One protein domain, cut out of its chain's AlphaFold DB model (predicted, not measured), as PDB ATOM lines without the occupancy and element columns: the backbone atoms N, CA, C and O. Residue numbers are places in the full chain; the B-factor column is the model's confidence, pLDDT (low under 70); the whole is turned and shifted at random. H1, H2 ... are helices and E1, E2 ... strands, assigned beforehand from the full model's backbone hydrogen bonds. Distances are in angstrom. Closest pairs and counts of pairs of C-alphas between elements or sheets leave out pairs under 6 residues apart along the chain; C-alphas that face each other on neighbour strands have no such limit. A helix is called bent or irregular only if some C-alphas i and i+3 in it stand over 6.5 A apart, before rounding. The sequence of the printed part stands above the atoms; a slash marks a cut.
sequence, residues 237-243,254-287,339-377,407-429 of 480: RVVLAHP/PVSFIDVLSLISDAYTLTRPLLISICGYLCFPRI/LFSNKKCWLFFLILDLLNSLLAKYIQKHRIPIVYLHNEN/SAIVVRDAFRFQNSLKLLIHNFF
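AT A GLANCE: This is residues 237 to 243, 254 to 287, 339 to 377 and 407 to 429 of the 480 residues of an uncharacterized protein of Angomonas deanei (UniProt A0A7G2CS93). The model is a loose rod: two long helices, H2 and H3, run side by side in opposite ways, the first arm of a bent helix, H1a, packs on H2, and a small sheet of two parallel strands, E1 and E2, sits at one end. The second arm, H1b, runs on toward the other end of the rod. The printed part has 103 residues, in the order E1, H1, H2, E2, H3, mostly helix, with a radius of gyration of the C-alphas of 17.8 A and spans of 66 by 25 by 21 A.

HOW THE PARTS SIT: Start at E1, residues 237 to 240, parallel to E2, residues 370 to 373; look for N 371 and O 237, 2.9 A apart, within hydrogen-bond range. H1, residues 257 to 283, was assigned as one helix by its hydrogen bonds but is bent, with C-alphas 270 and 273 7.3 A apart; its arms, H1a and H1b, stand at a steep tilt of 61 degrees. H1a touches residues 356 to 366 alone of H2, residues 343 to 366, closest at the C-alphas of Ser 265 and Asn 356, 6.2 A. H1b is close to H2 but not clearly touching, with C-alphas 279 and 345 closest at 7.3 A. H2 touches H3, residues 407 to 429, closest at the C-alphas of Ser 357 and Ser 420, 5.0 A, at a shallow tilt of 22 degrees, opposite ways. H1b and H3 are apart. Every O i to N i+4 pair is within hydrogen-bond range in H1a, H1b and H2, and 17 of 19 in H3.

IN THESE COORDINATES: Find C-alpha 237 of E1 at (9.076, -20.725, 2.401). H1a, residues 257 to 270, spans 19.9 A and H1b, residues 273 to 283, 15.1 A. H2 spans 34.1 A, and a tight link leads to E2. H3 spans 33.0 A, ending at C-alpha 429, (-18.018, -48.090, -4.632).

THE WHOLE: The C-alphas of Ile 287 and Asn 377 are the two farthest apart, 66.9 A. Residues 244 to 253, 288 to 338 and 378 to 406 are cut out, with C-alpha gaps of 19.5 A, 13.6 A and 20.8 A. The pLDDT is under 70 at 18 residues, among them 407 to 411.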
ATOM      1  N   ARG A 237       7.907 -20.851   3.279       78.88
ATOM      2  CA  ARG A 237       9.076 -20.725   2.401       78.88
ATOM      3  C   ARG A 237       8.787 -19.617   1.396       78.88
ATOM      4  O   ARG A 237       7.968 -19.803   0.502       78.88
ATOM      5  N   VAL A 238       9.426 -18.468   1.563       77.25
ATOM      6  CA  VAL A 238       9.260 -17.334   0.656       77.25
ATOM      7  C   VAL A 238      10.181 -17.512  -0.545       77.25
ATOM      8  O   VAL A 238      11.385 -17.698  -0.379       77.25
ATOM      9  N   VAL A 239       9.614 -17.474  -1.748       75.12
ATOM     10  CA  VAL A 239      10.375 -17.478  -3.003       75.12
ATOM     11  C   VAL A 239      10.129 -16.145  -3.685       75.12
ATOM     12  O   VAL A 239       8.992 -15.827  -4.036       75.12
ATOM     13  N   LEU A 240      11.195 -15.365  -3.846       72.69
ATOM     14  CA  LEU A 240      11.170 -14.149  -4.647       72.69
ATOM     15  C   LEU A 240      11.155 -14.578  -6.112       72.69
ATOM     16  O   LEU A 240      12.115 -15.172  -6.604       72.69
ATOM     17  N   ALA A 241      10.033 -14.349  -6.788       65.00
ATOM     18  CA  ALA A 241       9.964 -14.559  -8.223       65.00
ATOM     19  C   ALA A 241      10.766 -13.436  -8.893       65.00
ATOM     20  O   ALA A 241      10.282 -12.311  -8.982       65.00
ATOM     21  N   HIS A 242      11.999 -13.718  -9.322       62.88
ATOM     22  CA  HIS A 242      12.736 -12.767 -10.152       62.88
ATOM     23  C   HIS A 242      12.070 -12.692 -11.536       62.88
ATOM     24  O   HIS A 242      11.866 -13.733 -12.165       62.88
ATOM     25  N   PRO A 243      11.714 -11.489 -12.019       57.72
ATOM     26  CA  PRO A 243      11.015 -11.322 -13.290       57.72
ATOM     27  C   PRO A 243      11.905 -11.556 -14.520       57.72
ATOM     28  O   PRO A 243      11.366 -11.700 -15.615       57.72
ATOM     29  N   PRO A 254      15.518 -24.635  -1.769       80.19
ATOM     30  CA  PRO A 254      15.818 -26.020  -1.446       80.19
ATOM     31  C   PRO A 254      14.537 -26.862  -1.479       80.19
ATOM     32  O   PRO A 254      13.562 -26.599  -0.765       80.19
ATOM     33  N   VAL A 255      14.554 -27.893  -2.320       84.88
ATOM     34  CA  VAL A 255      13.448 -28.840  -2.464       84.88
ATOM     35  C   VAL A 255      13.437 -29.778  -1.267       84.88
ATOM     36  O   VAL A 255      14.422 -30.457  -0.978       84.88
ATOM     37  N   SER A 256      12.308 -29.811  -0.558       89.06
ATOM     38  CA  SER A 256      12.104 -30.754   0.537       89.06
ATOM     39  C   SER A 256      11.725 -32.122  -0.025       89.06
ATOM     40  O   SER A 256      11.077 -32.226  -1.067       89.06
ATOM     41  N   PHE A 257      12.042 -33.188   0.710       89.25
ATOM     42  CA  PHE A 257      11.557 -34.533   0.397       89.25
ATOM     43  C   PHE A 257      10.021 -34.585   0.276       89.25
ATOM     44  O   PHE A 257       9.486 -35.316  -0.551       89.25
ATOM     45  N   ILE A 258       9.304 -33.746   1.034       91.62
ATOM     46  CA  ILE A 258       7.838 -33.640   0.966       91.62
ATOM     47  C   ILE A 258       7.374 -33.120  -0.402       91.62
ATOM     48  O   ILE A 258       6.347 -33.565  -0.911       91.62
ATOM     49  N   ASP A 259       8.135 -32.219  -1.028       89.12
ATOM     50  CA  ASP A 259       7.802 -31.704  -2.358       89.12
ATOM     51  C   ASP A 259       7.965 -32.813  -3.416       89.12
ATOM     52  O   ASP A 259       7.112 -32.952  -4.293       89.12
ATOM     53  N   VAL A 260       8.977 -33.679  -3.270       89.94
ATOM     54  CA  VAL A 260       9.160 -34.877  -4.113       89.94
ATOM     55  C   VAL A 260       8.019 -35.877  -3.915       89.94
ATOM     56  O   VAL A 260       7.458 -36.357  -4.896       89.94
ATOM     57  N   LEU A 261       7.614 -36.151  -2.670       92.38
ATOM     58  CA  LEU A 261       6.449 -37.000  -2.392       92.38
ATOM     59  C   LEU A 261       5.169 -36.440  -3.021       92.38
ATOM     60  O   LEU A 261       4.353 -37.199  -3.539       92.38
ATOM     61  N   SER A 262       5.007 -35.114  -3.016       90.50
ATOM     62  CA  SER A 262       3.861 -34.466  -3.654       90.50
ATOM     63  C   SER A 262       3.857 -34.630  -5.171       90.50
ATOM     64  O   SER A 262       2.805 -34.885  -5.752       90.50
ATOM     65  N   LEU A 263       5.034 -34.581  -5.800       88.81
ATOM     66  CA  LEU A 263       5.188 -34.861  -7.222       88.81
ATOM     67  C   LEU A 263       4.849 -36.326  -7.538       88.81
ATOM     68  O   LEU A 263       4.176 -36.592  -8.526       88.81
ATOM     69  N   ILE A 264       5.283 -37.268  -6.694       91.38
ATOM     70  CA  ILE A 264       4.967 -38.696  -6.850       91.38
ATOM     71  C   ILE A 264       3.456 -38.929  -6.741       91.38
ATOM     72  O   ILE A 264       2.894 -39.649  -7.563       91.38
ATOM     73  N   SER A 265       2.794 -38.300  -5.766       93.12
ATOM     74  CA  SER A 265       1.338 -38.388  -5.603       93.12
ATOM     75  C   SER A 265       0.602 -37.834  -6.828       93.12
ATOM     76  O   SER A 265      -0.257 -38.517  -7.388       93.12
ATOM     77  N   ASP A 266       0.997 -36.652  -7.313       90.25
ATOM     78  CA  ASP A 266       0.416 -36.050  -8.519       90.25
ATOM     79  C   ASP A 266       0.651 -36.948  -9.749       90.25
ATOM     80  O   ASP A 266      -0.290 -37.253 -10.481       90.25
ATOM     81  N   ALA A 267       1.874 -37.454  -9.942       90.06
ATOM     82  CA  ALA A 267       2.217 -38.355 -11.041       90.06
ATOM     83  C   ALA A 267       1.410 -39.659 -10.995       90.06
ATOM     84  O   ALA A 267       0.939 -40.117 -12.035       90.06
ATOM     85  N   TYR A 268       1.194 -40.236  -9.811       93.38
ATOM     86  CA  TYR A 268       0.316 -41.393  -9.650       93.38
ATOM     87  C   TYR A 268      -1.118 -41.051 -10.054       93.38
ATOM     88  O   TYR A 268      -1.687 -41.738 -10.895       93.38
ATOM     89  N   THR A 269      -1.696 -39.963  -9.530       90.06
ATOM     90  CA  THR A 269      -3.076 -39.582  -9.882       90.06
ATOM     91  C   THR A 269      -3.253 -39.332 -11.378       90.06
ATOM     92  O   THR A 269      -4.282 -39.707 -11.939       90.06
ATOM     93  N   LEU A 270      -2.230 -38.772 -12.029       88.94
ATOM     94  CA  LEU A 270      -2.203 -38.523 -13.462       88.94
ATOM     95  C   LEU A 270      -2.099 -39.834 -14.262       88.94
ATOM     96  O   LEU A 270      -2.863 -40.039 -15.200       88.94
ATOM     97  N   THR A 271      -1.182 -40.731 -13.882       91.06
ATOM     98  CA  THR A 271      -0.896 -42.002 -14.586       91.06
ATOM     99  C   THR A 271      -1.885 -43.121 -14.292       91.06
ATOM    100  O   THR A 271      -1.960 -44.092 -15.043       91.06
ATOM    101  N   ARG A 272      -2.684 -42.992 -13.236       91.06
ATOM    102  CA  ARG A 272      -3.625 -44.017 -12.781       91.06
ATOM    103  C   ARG A 272      -4.588 -44.530 -13.869       91.06
ATOM    104  O   ARG A 272      -4.692 -45.751 -13.974       91.06
ATOM    105  N   PRO A 273      -5.264 -43.703 -14.696       86.81
ATOM    106  CA  PRO A 273      -6.147 -44.206 -15.758       86.81
ATOM    107  C   PRO A 273      -5.402 -45.063 -16.790       86.81
ATOM    108  O   PRO A 273      -5.881 -46.125 -17.182       86.81
ATOM    109  N   LEU A 274      -4.185 -44.650 -17.158       87.88
ATOM    110  CA  LEU A 274      -3.310 -45.416 -18.043       87.88
ATOM    111  C   LEU A 274      -2.933 -46.759 -17.405       87.88
ATOM    112  O   LEU A 274      -3.057 -47.794 -18.050       87.88
ATOM    113  N   LEU A 275      -2.519 -46.765 -16.131       90.31
ATOM    114  CA  LEU A 275      -2.174 -47.995 -15.409       90.31
ATOM    115  C   LEU A 275      -3.356 -48.969 -15.343       90.31
ATOM    116  O   LEU A 275      -3.169 -50.164 -15.552       90.31
ATOM    117  N   ILE A 276      -4.569 -48.467 -15.101       86.50
ATOM    118  CA  ILE A 276      -5.789 -49.284 -15.095       86.50
ATOM    119  C   ILE A 276      -6.037 -49.888 -16.478       86.50
ATOM    120  O   ILE A 276      -6.318 -51.081 -16.567       86.50
ATOM    121  N   SER A 277      -5.879 -49.110 -17.550       85.44
ATOM    122  CA  SER A 277      -6.026 -49.604 -18.923       85.44
ATOM    123  C   SER A 277      -4.961 -50.644 -19.289       85.44
ATOM    124  O   SER A 277      -5.292 -51.655 -19.906       85.44
ATOM    125  N   ILE A 278      -3.710 -50.469 -18.843       87.31
ATOM    126  CA  ILE A 278      -2.635 -51.464 -19.021       87.31
ATOM    127  C   ILE A 278      -2.995 -52.747 -18.284       87.31
ATOM    128  O   ILE A 278      -2.914 -53.835 -18.849       87.31
ATOM    129  N   CYS A 279      -3.412 -52.640 -17.024       86.81
ATOM    130  CA  CYS A 279      -3.817 -53.797 -16.241       86.81
ATOM    131  C   CYS A 279      -5.038 -54.498 -16.844       86.81
ATOM    132  O   CYS A 279      -5.063 -55.725 -16.864       86.81
ATOM    133  N   GLY A 280      -6.006 -53.744 -17.370       81.56
ATOM    134  CA  GLY A 280      -7.153 -54.272 -18.106       81.56
ATOM    135  C   GLY A 280      -6.716 -55.048 -19.345       81.56
ATOM    136  O   GLY A 280      -7.119 -56.195 -19.513       81.56
ATOM    137  N   TYR A 281      -5.807 -54.481 -20.141       83.50
ATOM    138  CA  TYR A 281      -5.214 -55.147 -21.302       83.50
ATOM    139  C   TYR A 281      -4.456 -56.433 -20.929       83.50
ATOM    140  O   TYR A 281      -4.584 -57.443 -21.616       83.50
ATOM    141  N   LEU A 282      -3.686 -56.421 -19.835       82.75
ATOM    142  CA  LEU A 282      -2.908 -57.579 -19.375       82.75
ATOM    143  C   LEU A 282      -3.771 -58.678 -18.744       82.75
ATOM    144  O   LEU A 282      -3.436 -59.856 -18.853       82.75
ATOM    145  N   CYS A 283      -4.851 -58.305 -18.054       74.19
ATOM    146  CA  CYS A 283      -5.777 -59.254 -17.435       74.19
ATOM    147  C   CYS A 283      -6.794 -59.810 -18.432       74.19
ATOM    148  O   CYS A 283      -7.434 -60.820 -18.133       74.19
ATOM    149  N   PHE A 284      -6.961 -59.168 -19.592       71.00
ATOM    150  CA  PHE A 284      -7.826 -59.687 -20.632       71.00
ATOM    151  C   PHE A 284      -7.229 -60.999 -21.154       71.00
ATOM    152  O   PHE A 284      -6.073 -61.006 -21.591       71.00
ATOM    153  N   PRO A 285      -7.967 -62.123 -21.090       63.72
ATOM    154  CA  PRO A 285      -7.463 -63.383 -21.598       63.72
ATOM    155  C   PRO A 285      -7.139 -63.179 -23.074       63.72
ATOM    156  O   PRO A 285      -8.023 -62.899 -23.881       63.72
ATOM    157  N   ARG A 286      -5.856 -63.281 -23.431       62.22
ATOM    158  CA  ARG A 286      -5.461 -63.364 -24.833       62.22
ATOM    159  C   ARG A 286      -6.086 -64.652 -25.345       62.22
ATOM    160  O   ARG A 286      -5.589 -65.733 -25.043       62.22
ATOM    161  N   ILE A 287      -7.197 -64.534 -26.073       55.31
ATOM    162  CA  ILE A 287      -7.887 -65.623 -26.784       55.31
ATOM    163  C   ILE A 287      -6.995 -66.065 -27.955       55.31
ATOM    164  O   ILE A 287      -7.376 -66.010 -29.114       55.31
ATOM    165  N   LEU A 339     -13.887 -57.958 -16.560       49.12
ATOM    166  CA  LEU A 339     -12.520 -57.532 -16.854       49.12
ATOM    167  C   LEU A 339     -11.653 -57.314 -15.591       49.12
ATOM    168  O   LEU A 339     -10.429 -57.369 -15.658       49.12
ATOM    169  N   PHE A 340     -12.300 -57.151 -14.428       52.56
ATOM    170  CA  PHE A 340     -11.699 -57.034 -13.093       52.56
ATOM    171  C   PHE A 340     -12.017 -58.207 -12.154       52.56
ATOM    172  O   PHE A 340     -11.816 -58.103 -10.946       52.56
ATOM    173  N   SER A 341     -12.479 -59.350 -12.667       56.12
ATOM    174  CA  SER A 341     -12.707 -60.553 -11.847       56.12
ATOM    175  C   SER A 341     -11.434 -61.023 -11.138       56.12
ATOM    176  O   SER A 341     -11.498 -61.707 -10.112       56.12
ATOM    177  N   ASN A 342     -10.268 -60.592 -11.634       73.31
ATOM    178  CA  ASN A 342      -9.018 -60.717 -10.918       73.31
ATOM    179  C   ASN A 342      -8.995 -59.767  -9.710       73.31
ATOM    180  O   ASN A 342      -8.445 -58.663  -9.760       73.31
ATOM    181  N   LYS A 343      -9.543 -60.257  -8.591       78.75
ATOM    182  CA  LYS A 343      -9.544 -59.597  -7.276       78.75
ATOM    183  C   LYS A 343      -8.175 -59.036  -6.889       78.75
ATOM    184  O   LYS A 343      -8.115 -58.035  -6.189       78.75
ATOM    185  N   LYS A 344      -7.078 -59.653  -7.351       84.19
ATOM    186  CA  LYS A 344      -5.713 -59.199  -7.055       84.19
ATOM    187  C   LYS A 344      -5.403 -57.849  -7.700       84.19
ATOM    188  O   LYS A 344      -4.822 -56.998  -7.039       84.19
ATOM    189  N   CYS A 345      -5.799 -57.641  -8.957       83.81
ATOM    190  CA  CYS A 345      -5.560 -56.382  -9.665       83.81
ATOM    191  C   CYS A 345      -6.363 -55.238  -9.033       83.81
ATOM    192  O   CYS A 345      -5.823 -54.169  -8.764       83.81
ATOM    193  N   TRP A 346      -7.631 -55.491  -8.710       83.12
ATOM    194  CA  TRP A 346      -8.457 -54.497  -8.032       83.12
ATOM    195  C   TRP A 346      -7.948 -54.185  -6.617       83.12
ATOM    196  O   TRP A 346      -7.756 -53.016  -6.285       83.12
ATOM    197  N   LEU A 347      -7.639 -55.210  -5.810       86.62
ATOM    198  CA  LEU A 347      -7.073 -55.032  -4.468       86.62
ATOM    199  C   LEU A 347      -5.761 -54.240  -4.521       86.62
ATOM    200  O   LEU A 347      -5.527 -53.386  -3.672       86.62
ATOM    201  N   PHE A 348      -4.931 -54.482  -5.537       90.00
ATOM    202  CA  PHE A 348      -3.710 -53.721  -5.768       90.00
ATOM    203  C   PHE A 348      -3.997 -52.226  -5.973       90.00
ATOM    204  O   PHE A 348      -3.402 -51.404  -5.279       90.00
ATOM    205  N   PHE A 349      -4.947 -51.856  -6.840       90.12
ATOM    206  CA  PHE A 349      -5.320 -50.447  -7.027       90.12
ATOM    207  C   PHE A 349      -5.992 -49.829  -5.798       90.12
ATOM    208  O   PHE A 349      -5.766 -48.654  -5.518       90.12
ATOM    209  N   LEU A 350      -6.775 -50.596  -5.036       88.44
ATOM    210  CA  LEU A 350      -7.338 -50.121  -3.772       88.44
ATOM    211  C   LEU A 350      -6.233 -49.813  -2.756       88.44
ATOM    212  O   LEU A 350      -6.263 -48.759  -2.123       88.44
ATOM    213  N   ILE A 351      -5.241 -50.700  -2.623       92.56
ATOM    214  CA  ILE A 351      -4.083 -50.485  -1.746       92.56
ATOM    215  C   ILE A 351      -3.282 -49.266  -2.215       92.56
ATOM    216  O   ILE A 351      -2.925 -48.429  -1.390       92.56
ATOM    217  N   LEU A 352      -3.028 -49.128  -3.521       94.00
ATOM    218  CA  LEU A 352      -2.324 -47.965  -4.063       94.00
ATOM    219  C   LEU A 352      -3.082 -46.656  -3.813       94.00
ATOM    220  O   LEU A 352      -2.468 -45.676  -3.395       94.00
ATOM    221  N   ASP A 353      -4.401 -46.632  -4.003       93.38
ATOM    222  CA  ASP A 353      -5.215 -45.445  -3.729       93.38
ATOM    223  C   ASP A 353      -5.261 -45.111  -2.233       93.38
ATOM    224  O   ASP A 353      -5.197 -43.936  -1.867       93.38
ATOM    225  N   LEU A 354      -5.305 -46.121  -1.357       93.94
ATOM    226  CA  LEU A 354      -5.218 -45.937   0.093       93.94
ATOM    227  C   LEU A 354      -3.865 -45.349   0.494       93.94
ATOM    228  O   LEU A 354      -3.818 -44.363   1.230       93.94
ATOM    229  N   LEU A 355      -2.770 -45.912  -0.020       95.81
ATOM    230  CA  LEU A 355      -1.421 -45.396   0.205       95.81
ATOM    231  C   LEU A 355      -1.286 -43.965  -0.317       95.81
ATOM    232  O   LEU A 355      -0.750 -43.114   0.388       95.81
ATOM    233  N   ASN A 356      -1.821 -43.672  -1.504       94.81
ATOM    234  CA  ASN A 356      -1.810 -42.328  -2.065       94.81
ATOM    235  C   ASN A 356      -2.646 -41.345  -1.227       94.81
ATOM    236  O   ASN A 356      -2.237 -40.203  -1.044       94.81
ATOM    237  N   SER A 357      -3.777 -41.777  -0.663       94.25
ATOM    238  CA  SER A 357      -4.593 -40.946   0.231       94.25
ATOM    239  C   SER A 357      -3.892 -40.653   1.560       94.25
ATOM    240  O   SER A 357      -3.871 -39.505   2.017       94.25
ATOM    241  N   LEU A 358      -3.240 -41.658   2.154       95.50
ATOM    242  CA  LEU A 358      -2.401 -41.477   3.342       95.50
ATOM    243  C   LEU A 358      -1.217 -40.550   3.050       95.50
ATOM    244  O   LEU A 358      -0.917 -39.669   3.857       95.50
ATOM    245  N   LEU A 359      -0.587 -40.706   1.884       95.31
ATOM    246  CA  LEU A 359       0.507 -39.856   1.428       95.31
ATOM    247  C   LEU A 359       0.047 -38.407   1.238       95.31
ATOM    248  O   LEU A 359       0.696 -37.496   1.744       95.31
ATOM    249  N   ALA A 360      -1.096 -38.183   0.585       93.50
ATOM    250  CA  ALA A 360      -1.675 -36.854   0.400       93.50
ATOM    251  C   ALA A 360      -2.004 -36.186   1.746       93.50
ATOM    252  O   ALA A 360      -1.675 -35.019   1.952       93.50
ATOM    253  N   LYS A 361      -2.563 -36.939   2.705       94.38
ATOM    254  CA  LYS A 361      -2.816 -36.455   4.072       94.38
ATOM    255  C   LYS A 361      -1.520 -36.117   4.815       94.38
ATOM    256  O   LYS A 361      -1.456 -35.121   5.536       94.38
ATOM    257  N   TYR A 362      -0.480 -36.934   4.642       95.69
ATOM    258  CA  TYR A 362       0.840 -36.677   5.211       95.69
ATOM    259  C   TYR A 362       1.460 -35.397   4.633       95.69
ATOM    260  O   TYR A 362       1.924 -34.547   5.395       95.69
ATOM    261  N   ILE A 363       1.401 -35.218   3.308       93.25
ATOM    262  CA  ILE A 363       1.850 -33.999   2.622       93.25
ATOM    263  C   ILE A 363       1.092 -32.790   3.169       93.25
ATOM    264  O   ILE A 363       1.730 -31.839   3.602       93.25
ATOM    265  N   GLN A 364      -0.239 -32.848   3.246       92.12
ATOM    266  CA  GLN A 364      -1.057 -31.748   3.760       92.12
ATOM    267  C   GLN A 364      -0.663 -31.332   5.188       92.12
ATOM    268  O   GLN A 364      -0.660 -30.148   5.510       92.12
ATOM    269  N   LYS A 365      -0.313 -32.293   6.053       92.94
ATOM    270  CA  LYS A 365       0.056 -32.018   7.450       92.94
ATOM    271  C   LYS A 365       1.472 -31.457   7.608       92.94
ATOM    272  O   LYS A 365       1.713 -30.672   8.522       92.94
ATOM    273  N   HIS A 366       2.418 -31.906   6.783       92.44
ATOM    274  CA  HIS A 366       3.845 -31.628   6.981       92.44
ATOM    275  C   HIS A 366       4.443 -30.648   5.969       92.44
ATOM    276  O   HIS A 366       5.560 -30.166   6.176       92.44
ATOM    277  N   ARG A 367       3.743 -30.343   4.875       86.50
ATOM    278  CA  ARG A 367       4.231 -29.410   3.865       86.50
ATOM    279  C   ARG A 367       4.151 -27.987   4.395       86.50
ATOM    280  O   ARG A 367       3.092 -27.483   4.748       86.50
ATOM    281  N   ILE A 368       5.307 -27.332   4.424       85.06
ATOM    282  CA  ILE A 368       5.395 -25.898   4.680       85.06
ATOM    283  C   ILE A 368       4.937 -25.189   3.401       85.06
ATOM    284  O   ILE A 368       5.551 -25.449   2.354       85.06
ATOM    285  N   PRO A 369       3.903 -24.327   3.465       80.69
ATOM    286  CA  PRO A 369       3.432 -23.598   2.301       80.69
ATOM    287  C   PRO A 369       4.564 -22.735   1.750       80.69
ATOM    288  O   PRO A 369       5.325 -22.107   2.493       80.69
ATOM    289  N   ILE A 370       4.698 -22.760   0.431       78.19
ATOM    290  CA  ILE A 370       5.576 -21.850  -0.292       78.19
ATOM    291  C   ILE A 370       4.728 -20.618  -0.581       78.19
ATOM    292  O   ILE A 370       3.598 -20.764  -1.030       78.19
ATOM    293  N   VAL A 371       5.227 -19.425  -0.285       78.00
ATOM    294  CA  VAL A 371       4.557 -18.174  -0.647       78.00
ATOM    295  C   VAL A 371       5.440 -17.500  -1.678       78.00
ATOM    296  O   VAL A 371       6.592 -17.167  -1.399       78.00
ATOM    297  N   TYR A 372       4.918 -17.347  -2.891       72.56
ATOM    298  CA  TYR A 372       5.582 -16.551  -3.910       72.56
ATOM    299  C   TYR A 372       5.250 -15.094  -3.635       72.56
ATOM    300  O   TYR A 372       4.086 -14.700  -3.704       72.56
ATOM    301  N   LEU A 373       6.268 -14.311  -3.295       75.50
ATOM    302  CA  LEU A 373       6.126 -12.866  -3.274       75.50
ATOM    303  C   LEU A 373       6.371 -12.397  -4.700       75.50
ATOM    304  O   LEU A 373       7.496 -12.457  -5.203       75.50
ATOM    305  N   HIS A 374       5.296 -11.994  -5.368       72.06
ATOM    306  CA  HIS A 374       5.433 -11.137  -6.529       72.06
ATOM    307  C   HIS A 374       5.844  -9.777  -5.987       72.06
ATOM    308  O   HIS A 374       5.041  -9.082  -5.370       72.06
ATOM    309  N   ASN A 375       7.122  -9.444  -6.150       63.56
ATOM    310  CA  ASN A 375       7.552  -8.072  -5.983       63.56
ATOM    311  C   ASN A 375       7.072  -7.360  -7.248       63.56
ATOM    312  O   ASN A 375       7.800  -7.258  -8.234       63.56
ATOM    313  N   GLU A 376       5.792  -6.989  -7.271       63.94
ATOM    314  CA  GLU A 376       5.337  -5.967  -8.197       63.94
ATOM    315  C   GLU A 376       6.171  -4.748  -7.837       63.94
ATOM    316  O   GLU A 376       5.946  -4.109  -6.810       63.94
ATOM    317  N   ASN A 377       7.225  -4.507  -8.622       56.12
ATOM    318  CA  ASN A 377       7.945  -3.251  -8.612       56.12
ATOM    319  C   ASN A 377       6.924  -2.187  -9.027       56.12
ATOM    320  O   ASN A 377       6.910  -1.734 -10.168       56.12
ATOM    321  N   SER A 407      -3.256 -17.299  -1.529       51.66
ATOM    322  CA  SER A 407      -4.153 -18.393  -1.118       51.66
ATOM    323  C   SER A 407      -4.074 -19.646  -2.006       51.66
ATOM    324  O   SER A 407      -4.464 -20.731  -1.567       51.66
ATOM    325  N   ALA A 408      -3.524 -19.547  -3.222       56.91
ATOM    326  CA  ALA A 408      -3.586 -20.622  -4.218       56.91
ATOM    327  C   ALA A 408      -2.898 -21.933  -3.776       56.91
ATOM    328  O   ALA A 408      -3.334 -23.029  -4.131       56.91
ATOM    329  N   ILE A 409      -1.844 -21.848  -2.957       57.38
ATOM    330  CA  ILE A 409      -1.009 -23.014  -2.614       57.38
ATOM    331  C   ILE A 409      -1.631 -23.863  -1.502       57.38
ATOM    332  O   ILE A 409      -1.591 -25.092  -1.580       57.38
ATOM    333  N   VAL A 410      -2.265 -23.234  -0.507       58.94
ATOM    334  CA  VAL A 410      -2.956 -23.946   0.586       58.94
ATOM    335  C   VAL A 410      -4.205 -24.668   0.062       58.94
ATOM    336  O   VAL A 410      -4.493 -25.789   0.482       58.94
ATOM    337  N   VAL A 411      -4.899 -24.079  -0.918       65.19
ATOM    338  CA  VAL A 411      -6.076 -24.686  -1.565       65.19
ATOM    339  C   VAL A 411      -5.709 -25.984  -2.298       65.19
ATOM    340  O   VAL A 411      -6.480 -26.945  -2.293       65.19
ATOM    341  N   ARG A 412      -4.503 -26.075  -2.871       72.75
ATOM    342  CA  ARG A 412      -4.092 -27.237  -3.669       72.75
ATOM    343  C   ARG A 412      -3.821 -28.496  -2.848       72.75
ATOM    344  O   ARG A 412      -4.197 -29.583  -3.281       72.75
ATOM    345  N   ASP A 413      -3.181 -28.393  -1.685       78.44
ATOM    346  CA  ASP A 413      -2.909 -29.585  -0.864       78.44
ATOM    347  C   ASP A 413      -4.205 -30.193  -0.310       78.44
ATOM    348  O   ASP A 413      -4.356 -31.417  -0.276       78.44
ATOM    349  N   ALA A 414      -5.187 -29.346   0.018       79.12
ATOM    350  CA  ALA A 414      -6.538 -29.796   0.331       79.12
ATOM    351  C   ALA A 414      -7.194 -30.491  -0.875       79.12
ATOM    352  O   ALA A 414      -7.760 -31.574  -0.724       79.12
ATOM    353  N   PHE A 415      -7.053 -29.922  -2.077       81.75
ATOM    354  CA  PHE A 415      -7.576 -30.522  -3.304       81.75
ATOM    355  C   PHE A 415      -6.935 -31.882  -3.621       81.75
ATOM    356  O   PHE A 415      -7.640 -32.815  -3.995       81.75
ATOM    357  N   ARG A 416      -5.621 -32.049  -3.418       82.38
ATOM    358  CA  ARG A 416      -4.930 -33.344  -3.584       82.38
ATOM    359  C   ARG A 416      -5.510 -34.407  -2.666       82.38
ATOM    360  O   ARG A 416      -5.831 -35.506  -3.123       82.38
ATOM    361  N   PHE A 417      -5.678 -34.078  -1.385       86.50
ATOM    362  CA  PHE A 417      -6.286 -34.997  -0.433       86.50
ATOM    363  C   PHE A 417      -7.722 -35.342  -0.845       86.50
ATOM    364  O   PHE A 417      -8.047 -36.522  -0.955       86.50
ATOM    365  N   GLN A 418      -8.545 -34.346  -1.182       86.06
ATOM    366  CA  GLN A 418      -9.912 -34.564  -1.666       86.06
ATOM    367  C   GLN A 418      -9.958 -35.433  -2.927       86.06
ATOM    368  O   GLN A 418     -10.772 -36.348  -3.001       86.06
ATOM    369  N   ASN A 419      -9.069 -35.204  -3.895       84.62
ATOM    370  CA  ASN A 419      -9.009 -35.988  -5.124       84.62
ATOM    371  C   ASN A 419      -8.562 -37.432  -4.848       84.62
ATOM    372  O   ASN A 419      -9.183 -38.374  -5.331       84.62
ATOM    373  N   SER A 420      -7.544 -37.630  -4.003       85.75
ATOM    374  CA  SER A 420      -7.103 -38.970  -3.587       85.75
ATOM    375  C   SER A 420      -8.202 -39.737  -2.841       85.75
ATOM    376  O   SER A 420      -8.422 -40.918  -3.102       85.75
ATOM    377  N   LEU A 421      -8.950 -39.051  -1.972       87.19
ATOM    378  CA  LEU A 421     -10.082 -39.612  -1.247       87.19
ATOM    379  C   LEU A 421     -11.231 -39.934  -2.205       87.19
ATOM    380  O   LEU A 421     -11.830 -41.000  -2.106       87.19
ATOM    381  N   LYS A 422     -11.512 -39.054  -3.171       83.88
ATOM    382  CA  LYS A 422     -12.504 -39.298  -4.220       83.88
ATOM    383  C   LYS A 422     -12.145 -40.544  -5.024       83.88
ATOM    384  O   LYS A 422     -13.033 -41.358  -5.248       83.88
ATOM    385  N   LEU A 423     -10.879 -40.718  -5.411       80.38
ATOM    386  CA  LEU A 423     -10.395 -41.910  -6.118       80.38
ATOM    387  C   LEU A 423     -10.546 -43.180  -5.271       80.38
ATOM    388  O   LEU A 423     -11.057 -44.172  -5.781       80.38
ATOM    389  N   LEU A 424     -10.192 -43.125  -3.983       83.94
ATOM    390  CA  LEU A 424     -10.392 -44.224  -3.033       83.94
ATOM    391  C   LEU A 424     -11.874 -44.615  -2.931       83.94
ATOM    392  O   LEU A 424     -12.226 -45.780  -3.094       83.94
ATOM    393  N   ILE A 425     -12.740 -43.626  -2.698       80.62
ATOM    394  CA  ILE A 425     -14.194 -43.786  -2.604       80.62
ATOM    395  C   ILE A 425     -14.740 -44.366  -3.909       80.62
ATOM    396  O   ILE A 425     -15.505 -45.325  -3.881       80.62
ATOM    397  N   HIS A 426     -14.315 -43.832  -5.055       75.75
ATOM    398  CA  HIS A 426     -14.723 -44.348  -6.356       75.75
ATOM    399  C   HIS A 426     -14.284 -45.795  -6.523       75.75
ATOM    400  O   HIS A 426     -15.109 -46.608  -6.909       75.75
ATOM    401  N   ASN A 427     -13.044 -46.157  -6.196       75.94
ATOM    402  CA  ASN A 427     -12.599 -47.545  -6.290       75.94
ATOM    403  C   ASN A 427     -13.382 -48.484  -5.377       75.94
ATOM    404  O   ASN A 427     -13.720 -49.583  -5.808       75.94
ATOM    405  N   PHE A 428     -13.708 -48.039  -4.164       74.06
ATOM    406  CA  PHE A 428     -14.504 -48.805  -3.211       74.06
ATOM    407  C   PHE A 428     -15.941 -49.032  -3.703       74.06
ATOM    408  O   PHE A 428     -16.421 -50.162  -3.715       74.06
ATOM    409  N   PHE A 429     -16.626 -47.983  -4.167       65.94
ATOM    410  CA  PHE A 429     -18.018 -48.090  -4.632       65.94
ATOM    411  C   PHE A 429     -18.169 -48.714  -6.022       65.94
ATOM    412  O   PHE A 429     -19.245 -49.197  -6.368       65.94
TER     413      PHE A 429